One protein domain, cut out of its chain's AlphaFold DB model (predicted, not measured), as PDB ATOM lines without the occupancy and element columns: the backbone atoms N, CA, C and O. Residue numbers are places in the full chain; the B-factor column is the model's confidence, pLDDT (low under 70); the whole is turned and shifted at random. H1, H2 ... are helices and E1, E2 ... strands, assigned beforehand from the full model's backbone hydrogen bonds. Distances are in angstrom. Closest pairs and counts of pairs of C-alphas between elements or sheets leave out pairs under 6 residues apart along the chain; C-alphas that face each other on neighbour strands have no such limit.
ATOM      1  N   CYS A  26       5.517 -23.448  17.541       92.88
ATOM      2  CA  CYS A  26       4.238 -24.139  17.653       92.88
ATOM      3  C   CYS A  26       3.466 -23.636  18.871       92.88
ATOM      4  O   CYS A  26       4.021 -23.449  19.956       92.88
ATOM      5  N   SER A  27       2.168 -23.402  18.692       93.50
ATOM      6  CA  SER A  27       1.283 -23.041  19.799       93.50
ATOM      7  C   SER A  27       0.843 -24.284  20.578       93.50
ATOM      8  O   SER A  27       0.716 -25.380  20.031       93.50
ATOM      9  N   ARG A  28       0.607 -24.119  21.882       93.19
ATOM     10  CA  ARG A  28       0.089 -25.195  22.734       93.19
ATOM     11  C   ARG A  28      -1.341 -25.548  22.323       93.19
ATOM     12  O   ARG A  28      -2.224 -24.704  22.463       93.19
ATOM     13  N   LEU A  29      -1.571 -26.808  21.966       93.88
ATOM     14  CA  LEU A  29      -2.898 -27.366  21.716       93.88
ATOM     15  C   LEU A  29      -3.602 -27.706  23.033       93.88
ATOM     16  O   LEU A  29      -4.610 -27.096  23.392       93.88
ATOM     17  N   SER A  30      -3.023 -28.618  23.813       94.56
ATOM     18  CA  SER A  30      -3.632 -29.132  25.042       94.56
ATOM     19  C   SER A  30      -2.593 -29.442  26.125       94.56
ATOM     20  O   SER A  30      -1.383 -29.293  25.932       94.56
ATOM     21  N   VAL A  31      -3.078 -29.754  27.330       94.69
ATOM     22  CA  VAL A  31      -2.264 -30.274  28.435       94.69
ATOM     23  C   VAL A  31      -2.949 -31.526  28.948       94.69
ATOM     24  O   VAL A  31      -4.055 -31.438  29.480       94.69
ATOM     25  N   GLU A  32      -2.307 -32.675  28.787       94.94
ATOM     26  CA  GLU A  32      -2.942 -33.976  28.996       94.94
ATOM     27  C   GLU A  32      -1.995 -34.963  29.672       94.94
ATOM     28  O   GLU A  32      -0.775 -34.786  29.702       94.94
ATOM     29  N   ARG A  33      -2.572 -36.019  30.249       94.94
ATOM     30  CA  ARG A  33      -1.828 -37.154  30.795       94.94
ATOM     31  C   ARG A  33      -1.711 -38.196  29.695       94.94
ATOM     32  O   ARG A  33      -2.452 -39.163  29.700       94.94
ATOM     33  N   LEU A  34      -0.831 -37.976  28.731       94.56
ATOM     34  CA  LEU A  34      -0.592 -38.927  27.648       94.56
ATOM     35  C   LEU A  34       0.896 -38.987  27.354       94.56
ATOM     36  O   LEU A  34       1.535 -37.949  27.216       94.56
ATOM     37  N   ASP A  35       1.442 -40.195  27.276       93.81
ATOM     38  CA  ASP A  35       2.836 -40.436  26.911       93.81
ATOM     39  C   ASP A  35       2.932 -41.700  26.054       93.81
ATOM     40  O   ASP A  35       3.128 -42.787  26.595       93.81
ATOM     41  N   PRO A  36       2.772 -41.593  24.730       92.06
ATOM     42  CA  PRO A  36       2.715 -42.771  23.871       92.06
ATOM     43  C   PRO A  36       4.032 -43.558  23.835       92.06
ATOM     44  O   PRO A  36       4.027 -44.744  23.521       92.06
ATOM     45  N   ILE A  37       5.151 -42.919  24.198       90.56
ATOM     46  CA  ILE A  37       6.477 -43.546  24.245       90.56
ATOM     47  C   ILE A  37       6.761 -44.116  25.637       90.56
ATOM     48  O   ILE A  37       7.164 -45.272  25.761       90.56
ATOM     49  N   GLY A  38       6.574 -43.320  26.690       91.00
ATOM     50  CA  GLY A  38       6.896 -43.727  28.060       91.00
ATOM     51  C   GLY A  38       5.831 -44.605  28.719       91.00
ATOM     52  O   GLY A  38       6.173 -45.497  29.493       91.00
ATOM     53  N   ASN A  39       4.548 -44.384  28.414       92.50
ATOM     54  CA  ASN A  39       3.416 -45.167  28.925       92.50
ATOM     55  C   ASN A  39       2.403 -45.483  27.806       92.50
ATOM     56  O   ASN A  39       1.291 -44.939  27.801       92.50
ATOM     57  N   PRO A  40       2.759 -46.372  26.864       92.56
ATOM     58  CA  PRO A  40       1.892 -46.703  25.740       92.56
ATOM     59  C   PRO A  40       0.514 -47.182  26.212       92.56
ATOM     60  O   PRO A  40       0.408 -48.030  27.102       92.56
ATOM     61  N   ARG A  41      -0.548 -46.667  25.585       92.19
ATOM     62  CA  ARG A  41      -1.965 -47.009  25.836       92.19
ATOM     63  C   ARG A  41      -2.474 -46.691  27.249       92.19
ATOM     64  O   ARG A  41      -3.555 -47.147  27.616       92.19
ATOM     65  N   LEU A  42      -1.735 -45.909  28.037       93.12
ATOM     66  CA  LEU A  42      -2.172 -45.453  29.355       93.12
ATOM     67  C   LEU A  42      -2.747 -44.035  29.264       93.12
ATOM     68  O   LEU A  42      -2.013 -43.076  29.043       93.12
ATOM     69  N   GLU A  43      -4.047 -43.887  29.509       86.56
ATOM     70  CA  GLU A  43      -4.745 -42.591  29.413       86.56
ATOM     71  C   GLU A  43      -4.594 -41.694  30.660       86.56
ATOM     72  O   GLU A  43      -5.187 -40.620  30.748       86.56
ATOM     73  N   SER A  44      -3.822 -42.129  31.666       91.88
ATOM     74  CA  SER A  44      -3.580 -41.333  32.879       91.88
ATOM     75  C   SER A  44      -2.270 -41.691  33.614       91.88
ATOM     76  O   SER A  44      -2.302 -42.146  34.761       91.88
ATOM     77  N   PRO A  45      -1.088 -41.500  32.992       92.12
ATOM     78  CA  PRO A  45       0.199 -41.514  33.677       92.12
ATOM     79  C   PRO A  45       0.270 -40.478  34.808       92.12
ATOM     80  O   PRO A  45      -0.545 -39.558  34.942       92.12
ATOM     81  N   THR A  46       1.285 -40.625  35.660       93.06
ATOM     82  CA  THR A  46       1.463 -39.808  36.871       93.06
ATOM     83  C   THR A  46       1.849 -38.353  36.584       93.06
ATOM     84  O   THR A  46       1.682 -37.505  37.463       93.06
ATOM     85  N   TYR A  47       2.296 -38.047  35.366       92.56
ATOM     86  CA  TYR A  47       2.722 -36.728  34.904       92.56
ATOM     87  C   TYR A  47       1.874 -36.224  33.728       92.56
ATOM     88  O   TYR A  47       1.108 -36.966  33.117       92.56
ATOM     89  N   LEU A  48       1.986 -34.922  33.465       94.44
ATOM     90  CA  LEU A  48       1.279 -34.207  32.407       94.44
ATOM     91  C   LEU A  48       2.273 -33.760  31.345       94.44
ATOM     92  O   LEU A  48       3.386 -33.348  31.677       94.44
ATOM     93  N   HIS A  49       1.828 -33.731  30.100       95.50
ATOM     94  CA  HIS A  49       2.543 -33.104  29.006       95.50
ATOM     95  C   HIS A  49       1.764 -31.929  28.444       95.50
ATOM     96  O   HIS A  49       0.536 -31.929  28.409       95.50
ATOM     97  N   GLN A  50       2.495 -30.914  28.005       95.19
ATOM     98  CA  GLN A  50       1.993 -29.893  27.108       95.19
ATOM     99  C   GLN A  50       2.160 -30.411  25.686       95.19
ATOM    100  O   GLN A  50       3.289 -30.716  25.317       95.19
ATOM    101  N   ILE A  51       1.075 -30.470  24.918       94.88
ATOM    102  CA  ILE A  51       1.049 -31.007  23.554       94.88
ATOM    103  C   ILE A  51       0.956 -29.852  22.547       94.88
ATOM    104  O   ILE A  51       0.236 -28.871  22.769       94.88
ATOM    105  N   ALA A  52       1.706 -29.961  21.455       95.25
ATOM    106  CA  ALA A  52       1.724 -29.059  20.307       95.25
ATOM    107  C   ALA A  52       2.062 -29.850  19.030       95.25
ATOM    108  O   ALA A  52       2.595 -30.955  19.120       95.25
ATOM    109  N   GLY A  53       1.803 -29.268  17.857       94.50
ATOM    110  CA  GLY A  53       2.023 -29.936  16.576       94.50
ATOM    111  C   GLY A  53       0.709 -30.295  15.901       94.50
ATOM    112  O   GLY A  53      -0.184 -29.450  15.813       94.50
ATOM    113  N   GLU A  54       0.601 -31.523  15.410       94.19
ATOM    114  CA  GLU A  54      -0.578 -32.006  14.691       94.19
ATOM    115  C   GLU A  54      -1.714 -32.554  15.585       94.19
ATOM    116  O   GLU A  54      -1.719 -32.371  16.804       94.19
ATOM    117  N   ASN A  55      -2.752 -33.136  14.962       93.75
ATOM    118  CA  ASN A  55      -3.986 -33.597  15.609       93.75
ATOM    119  C   ASN A  55      -4.232 -35.129  15.616       93.75
ATOM    120  O   ASN A  55      -5.343 -35.563  15.918       93.75
ATOM    121  N   SER A  56      -3.232 -35.936  15.281       93.50
ATOM    122  CA  SER A  56      -3.155 -37.399  15.404       93.50
ATOM    123  C   SER A  56      -2.539 -37.896  16.730       93.50
ATOM    124  O   SER A  56      -2.465 -39.109  16.949       93.50
ATOM    125  N   PHE A  57      -2.138 -36.999  17.644       93.12
ATOM    126  CA  PHE A  57      -1.584 -37.381  18.952       93.12
ATOM    127  C   PHE A  57      -2.539 -38.266  19.780       93.12
ATOM    128  O   PHE A  57      -3.675 -37.885  20.063       93.12
ATOM    129  N   ASN A  58      -2.086 -39.457  20.192       91.50
ATOM    130  CA  ASN A  58      -2.916 -40.463  20.867       91.50
ATOM    131  C   ASN A  58      -2.089 -41.391  21.782       91.50
ATOM    132  O   ASN A  58      -0.968 -41.765  21.450       91.50
ATOM    133  N   ALA A  59      -2.667 -41.862  22.895       92.25
ATOM    134  CA  ALA A  59      -2.072 -42.864  23.791       92.25
ATOM    135  C   ALA A  59      -1.539 -44.120  23.073       92.25
ATOM    136  O   ALA A  59      -0.593 -44.750  23.541       92.25
ATOM    137  N   SER A  60      -2.178 -44.521  21.970       89.44
ATOM    138  CA  SER A  60      -1.879 -45.755  21.233       89.44
ATOM    139  C   SER A  60      -0.902 -45.589  20.062       89.44
ATOM    140  O   SER A  60      -0.781 -46.529  19.276       89.44
ATOM    141  N   MET A  61      -0.223 -44.443  19.924       89.81
ATOM    142  CA  MET A  61       0.775 -44.230  18.865       89.81
ATOM    143  C   MET A  61       1.969 -45.172  19.050       89.81
ATOM    144  O   MET A  61       2.836 -44.947  19.890       89.81
ATOM    145  N   ASP A  62       2.012 -46.238  18.258       87.06
ATOM    146  CA  ASP A  62       3.138 -47.163  18.231       87.06
ATOM    147  C   ASP A  62       4.289 -46.585  17.396       87.06
ATOM    148  O   ASP A  62       4.092 -46.166  16.253       87.06
ATOM    149  N   THR A  63       5.502 -46.579  17.947       81.88
ATOM    150  CA  THR A  63       6.659 -45.879  17.360       81.88
ATOM    151  C   THR A  63       7.103 -46.444  16.010       81.88
ATOM    152  O   THR A  63       7.774 -45.745  15.256       81.88
ATOM    153  N   GLY A  64       6.741 -47.691  15.695       83.69
ATOM    154  CA  GLY A  64       7.100 -48.350  14.439       83.69
ATOM    155  C   GLY A  64       6.038 -48.286  13.341       83.69
ATOM    156  O   GLY A  64       6.351 -48.597  12.194       83.69
ATOM    157  N   SER A  65       4.794 -47.928  13.667       88.69
ATOM    158  CA  SER A  65       3.663 -48.060  12.735       88.69
ATOM    159  C   SER A  65       2.746 -46.843  12.659       88.69
ATOM    160  O   SER A  65       1.976 -46.726  11.705       88.69
ATOM    161  N   HIS A  66       2.823 -45.921  13.621       90.19
ATOM    162  CA  HIS A  66       2.002 -44.717  13.608       90.19
ATOM    163  C   HIS A  66       2.549 -43.682  12.621       90.19
ATOM    164  O   HIS A  66       3.525 -42.988  12.900       90.19
ATOM    165  N   ASP A  67       1.894 -43.566  11.468       91.62
ATOM    166  CA  ASP A  67       2.159 -42.515  10.484       91.62
ATOM    167  C   ASP A  67       1.478 -41.200  10.896       91.62
ATOM    168  O   ASP A  67       0.278 -41.023  10.679       91.62
ATOM    169  N   THR A  68       2.243 -40.284  11.497       87.75
ATOM    170  CA  THR A  68       1.754 -38.950  11.888       87.75
ATOM    171  C   THR A  68       1.393 -38.092  10.679       87.75
ATOM    172  O   THR A  68       0.421 -37.340  10.728       87.75
ATOM    173  N   VAL A  69       2.131 -38.223   9.572       88.62
ATOM    174  CA  VAL A  69       1.963 -37.387   8.377       88.62
ATOM    175  C   VAL A  69       0.652 -37.729   7.676       88.62
ATOM    176  O   VAL A  69      -0.124 -36.835   7.348       88.62
ATOM    177  N   GLY A  70       0.379 -39.019   7.472       91.69
ATOM    178  CA  GLY A  70      -0.826 -39.484   6.785       91.69
ATOM    179  C   GLY A  70      -2.116 -39.366   7.603       91.69
ATOM    180  O   GLY A  70      -3.201 -39.322   7.024       91.69
ATOM    181  N   GLN A  71      -2.023 -39.319   8.936       93.00
ATOM    182  CA  GLN A  71      -3.190 -39.279   9.831       93.00
ATOM    183  C   GLN A  71      -3.584 -37.867  10.283       93.00
ATOM    184  O   GLN A  71      -4.648 -37.688  10.879       93.00
ATOM    185  N   SER A  72      -2.755 -36.868   9.996       93.69
ATOM    186  CA  SER A  72      -2.962 -35.489  10.433       93.69
ATOM    187  C   SER A  72      -3.597 -34.627   9.353       93.69
ATOM    188  O   SER A  72      -3.284 -34.749   8.172       93.69
ATOM    189  N   ILE A  73      -4.477 -33.712   9.761       94.19
ATOM    190  CA  ILE A  73      -5.157 -32.768   8.852       94.19
ATOM    191  C   ILE A  73      -4.886 -31.301   9.195       94.19
ATOM    192  O   ILE A  73      -5.276 -30.410   8.440       94.19
ATOM    193  N   CYS A  74      -4.249 -31.024  10.332       93.38
ATOM    194  CA  CYS A  74      -3.871 -29.680  10.744       93.38
ATOM    195  C   CYS A  74      -2.621 -29.697  11.632       93.38
ATOM    196  O   CYS A  74      -2.237 -30.739  12.156       93.38
ATOM    197  N   THR A  75      -2.000 -28.528  11.801       94.44
ATOM    198  CA  THR A  75      -0.859 -28.315  12.701       94.44
ATOM    199  C   THR A  75      -0.981 -26.974  13.423       94.44
ATOM    200  O   THR A  75      -1.537 -26.011  12.888       94.44
ATOM    201  N   SER A  76      -0.489 -26.913  14.660       94.81
ATOM    202  CA  SER A  76      -0.390 -25.698  15.478       94.81
ATOM    203  C   SER A  76       0.922 -24.934  15.267       94.81
ATOM    204  O   SER A  76       1.141 -23.890  15.903       94.81
ATOM    205  N   CYS A  77       1.799 -25.473  14.417       93.56
ATOM    206  CA  CYS A  77       3.096 -24.923  14.064       93.56
ATOM    207  C   CYS A  77       2.993 -23.838  12.988       93.56
ATOM    208  O   CYS A  77       2.044 -23.775  12.211       93.56
ATOM    209  N   THR A  78       3.990 -22.952  12.954       92.12
ATOM    210  CA  THR A  78       4.052 -21.849  11.977       92.12
ATOM    211  C   THR A  78       4.255 -22.360  10.549       92.12
ATOM    212  O   THR A  78       3.768 -21.750   9.602       92.12
ATOM    213  N   PHE A  79       4.963 -23.482  10.398       89.75
ATOM    214  CA  PHE A  79       5.143 -24.165   9.122       89.75
ATOM    215  C   PHE A  79       4.041 -25.209   8.967       89.75
ATOM    216  O   PHE A  79       3.954 -26.132   9.775       89.75
ATOM    217  N   GLY A  80       3.194 -25.043   7.950       90.12
ATOM    218  CA  GLY A  80       2.056 -25.933   7.708       90.12
ATOM    219  C   GLY A  80       2.473 -27.335   7.259       90.12
ATOM    220  O   GLY A  80       1.700 -28.279   7.379       90.12
ATOM    221  N   GLU A  81       3.696 -27.464   6.754       89.19
ATOM    222  CA  GLU A  81       4.308 -28.714   6.319       89.19
ATOM    223  C   GLU A  81       4.809 -29.558   7.494       89.19
ATOM    224  O   GLU A  81       5.033 -30.757   7.325       89.19
ATOM    225  N   ASP A  82       4.993 -28.955   8.673       90.25
ATOM    226  CA  ASP A  82       5.363 -29.712   9.858       90.25
ATOM    227  C   ASP A  82       4.131 -30.277  10.565       90.25
ATOM    228  O   ASP A  82       3.384 -29.587  11.264       90.25
ATOM    229  N   VAL A  83       3.968 -31.581  10.380       91.81
ATOM    230  CA  VAL A  83       2.947 -32.433  10.993       91.81
ATOM    231  C   VAL A  83       3.608 -33.436  11.943       91.81
ATOM    232  O   VAL A  83       3.309 -34.630  11.958       91.81
ATOM    233  N   SER A  84       4.574 -32.948  12.716       89.75
ATOM    234  CA  SER A  84       5.167 -33.680  13.832       89.75
ATOM    235  C   SER A  84       4.375 -33.436  15.116       89.75
ATOM    236  O   SER A  84       3.735 -32.399  15.290       89.75
ATOM    237  N   ASN A  85       4.465 -34.376  16.057       91.44
ATOM    238  CA  ASN A  85       3.944 -34.205  17.410       91.44
ATOM    239  C   ASN A  85       5.052 -33.823  18.385       91.44
ATOM    240  O   ASN A  85       6.082 -34.496  18.461       91.44
ATOM    241  N   TYR A  86       4.801 -32.795  19.194       92.00
ATOM    242  CA  TYR A  86       5.699 -32.339  20.247       92.00
ATOM    243  C   TYR A  86       4.980 -32.351  21.585       92.00
ATOM    244  O   TYR A  86       3.929 -31.731  21.753       92.00
ATOM    245  N   TRP A  87       5.574 -33.017  22.571       93.88
ATOM    246  CA  TRP A  87       5.045 -33.010  23.923       93.88
ATOM    247  C   TRP A  87       6.163 -32.876  24.951       93.88
ATOM    248  O   TRP A  87       7.180 -33.562  24.905       93.88
ATOM    249  N   THR A  88       5.985 -31.946  25.884       93.69
ATOM    250  CA  THR A  88       6.987 -31.630  26.912       93.69
ATOM    251  C   THR A  88       6.373 -31.735  28.292       93.69
ATOM    252  O   THR A  88       5.233 -31.311  28.488       93.69
ATOM    253  N   VAL A  89       7.113 -32.267  29.264       94.50
ATOM    254  CA  VAL A  89       6.594 -32.464  30.625       94.50
ATOM    255  C   VAL A  89       6.213 -31.119  31.242       94.50
ATOM    256  O   VAL A  89       6.990 -30.165  31.221       94.50
ATOM    257  N   VAL A  90       5.018 -31.042  31.825       95.19
ATOM    258  CA  VAL A  90       4.578 -29.873  32.588       95.19
ATOM    259  C   VAL A  90       5.058 -29.992  34.024       95.19
ATOM    260  O   VAL A  90       4.680 -30.908  34.756       95.19
ATOM    261  N   LEU A  91       5.847 -29.011  34.450       93.75
ATOM    262  CA  LEU A  91       6.356 -28.939  35.811       93.75
ATOM    263  C   LEU A  91       5.407 -28.153  36.717       93.75
ATOM    264  O   LEU A  91       4.856 -27.114  36.345       93.75
ATOM    265  N   TYR A  92       5.259 -28.638  37.948       93.75
ATOM    266  CA  TYR A  92       4.529 -27.956  39.009       93.75
ATOM    267  C   TYR A  92       5.444 -27.737  40.207       93.75
ATOM    268  O   TYR A  92       6.040 -28.675  40.736       93.75
ATOM    269  N   PHE A  93       5.510 -26.497  40.674       95.00
ATOM    270  CA  PHE A  93       6.170 -26.150  41.918       95.00
ATOM    271  C   PHE A  93       5.201 -26.322  43.090       95.00
ATOM    272  O   PHE A  93       4.118 -25.727  43.111       95.00
ATOM    273  N   ARG A  94       5.600 -27.119  44.085       95.56
ATOM    274  CA  ARG A  94       4.867 -27.269  45.344       95.56
ATOM    275  C   ARG A  94       5.305 -26.182  46.322       95.56
ATOM    276  O   ARG A  94       6.434 -26.193  46.807       95.56
ATOM    277  N   VAL A  95       4.406 -25.256  46.640       96.00
ATOM    278  CA  VAL A  95       4.656 -24.205  47.642       96.00
ATOM    279  C   VAL A  95       4.463 -24.742  49.070       96.00
ATOM    280  O   VAL A  95       3.815 -25.766  49.289       96.00
ATOM    281  N   LYS A  96       4.996 -24.029  50.077       96.25
ATOM    282  CA  LYS A  96       4.987 -24.453  51.497       96.25
ATOM    283  C   LYS A  96       3.593 -24.746  52.074       96.25
ATOM    284  O   LYS A  96       3.487 -25.543  52.996       96.25
ATOM    285  N   ASN A  97       2.536 -24.132  51.539       95.88
ATOM    286  CA  ASN A  97       1.155 -24.367  51.981       95.88
ATOM    287  C   ASN A  97       0.525 -25.651  51.394       95.88
ATOM    288  O   ASN A  97      -0.666 -25.877  51.575       95.88
ATOM    289  N   GLY A  98       1.290 -26.461  50.653       95.25
ATOM    290  CA  GLY A  98       0.827 -27.718  50.062       95.25
ATOM    291  C   GLY A  98       0.155 -27.586  48.694       95.25
ATOM    292  O   GLY A  98      -0.085 -28.609  48.059       95.25
ATOM    293  N   THR A  99      -0.106 -26.369  48.207       96.00
ATOM    294  CA  THR A  99      -0.664 -26.156  46.861       96.00
ATOM    295  C   THR A  99       0.404 -26.281  45.771       96.00
ATOM    296  O   THR A  99       1.603 -26.122  46.020       96.00
ATOM    297  N   TYR A 100      -0.035 -26.568  44.546       94.62
ATOM    298  CA  TYR A 100       0.827 -26.701  43.374       94.62
ATOM    299  C   TYR A 100       0.551 -25.562  42.396       94.62
ATOM    300  O   TYR A 100      -0.603 -25.243  42.116       94.62
ATOM    301  N   LYS A 101       1.612 -24.957  41.861       93.88
ATOM    302  CA  LYS A 101       1.532 -23.946  40.801       93.88
ATOM    303  C   LYS A 101       2.333 -24.409  39.595       93.88
ATOM    304  O   LYS A 101       3.468 -24.848  39.751       93.88
ATOM    305  N   ARG A 102       1.739 -24.317  38.407       92.38
ATOM    306  CA  ARG A 102       2.418 -24.633  37.147       92.38
ATOM    307  C   ARG A 102       3.603 -23.683  36.948       92.38
ATOM    308  O   ARG A 102       3.451 -22.481  37.166       92.38
ATOM    309  N   VAL A 103       4.753 -24.225  36.564       91.25
ATOM    310  CA  VAL A 103       5.925 -23.435  36.160       91.25
ATOM    311  C   VAL A 103       5.666 -22.887  34.745       91.25
ATOM    312  O   VAL A 103       5.183 -23.665  33.917       91.25
TER     313      VAL A 103
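AT A GLANCE: This is residues 26 to 103 of the 104 residues of the protein "DUF1996 domain-containing protein" of Rhynchosporium commune (UniProt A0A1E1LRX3). Look for little regular structure: a flat body of long loops and a small sheet, E1-E2-E3, whose strand E3 runs on into the hairpin E4-E5 at one end of the long axis, with short H1 towards the other. The 78 printed residues, 25 in named elements, run E1 E2 H1 E3 E4 E5; both sheets are antiparallel, the class mostly strand. It is only just loose, close to compact (radius of gyration of the C-alphas 14.3 A), spanning 48 by 28 by 13 A.

HOW THE PARTS SIT: Start at E2, residues 49 to 53, the inner strand. It forms an antiparallel hairpin with E1, residues 28 to 32; N 51 and O 30, 2.9 A apart, are within hydrogen-bond range. E3, residues 85 to 89, is its other antiparallel neighbour, with N 50 and O 88 at 2.8 A. E3 runs on at 8 degrees into E4, residues 92 to 94, a hairpin with E5, residues 100 to 102; N 93 and O 101 are 2.8 A apart. H1, residues 68 to 71, is not on the three-stranded sheet; it is too short for an O i to N i+4 pair.

IN THESE COORDINATES: Find C-alpha 28 at (0.089, -25.195, 22.734), where E1 begins; E1 measures 11.2 A, E2 12.8 A and E3 13.6 A. E5 ends at C-alpha 102, (2.418, -24.633, 37.147).

THE WHOLE: The C-alphas farthest apart, Gly 70 and Asn 97, are 47.7 A apart. The printed part has no cut; the links E1 to E2, E2 to H1 and H1 to E3 are long. No printed residue is under 70 in pLDDT.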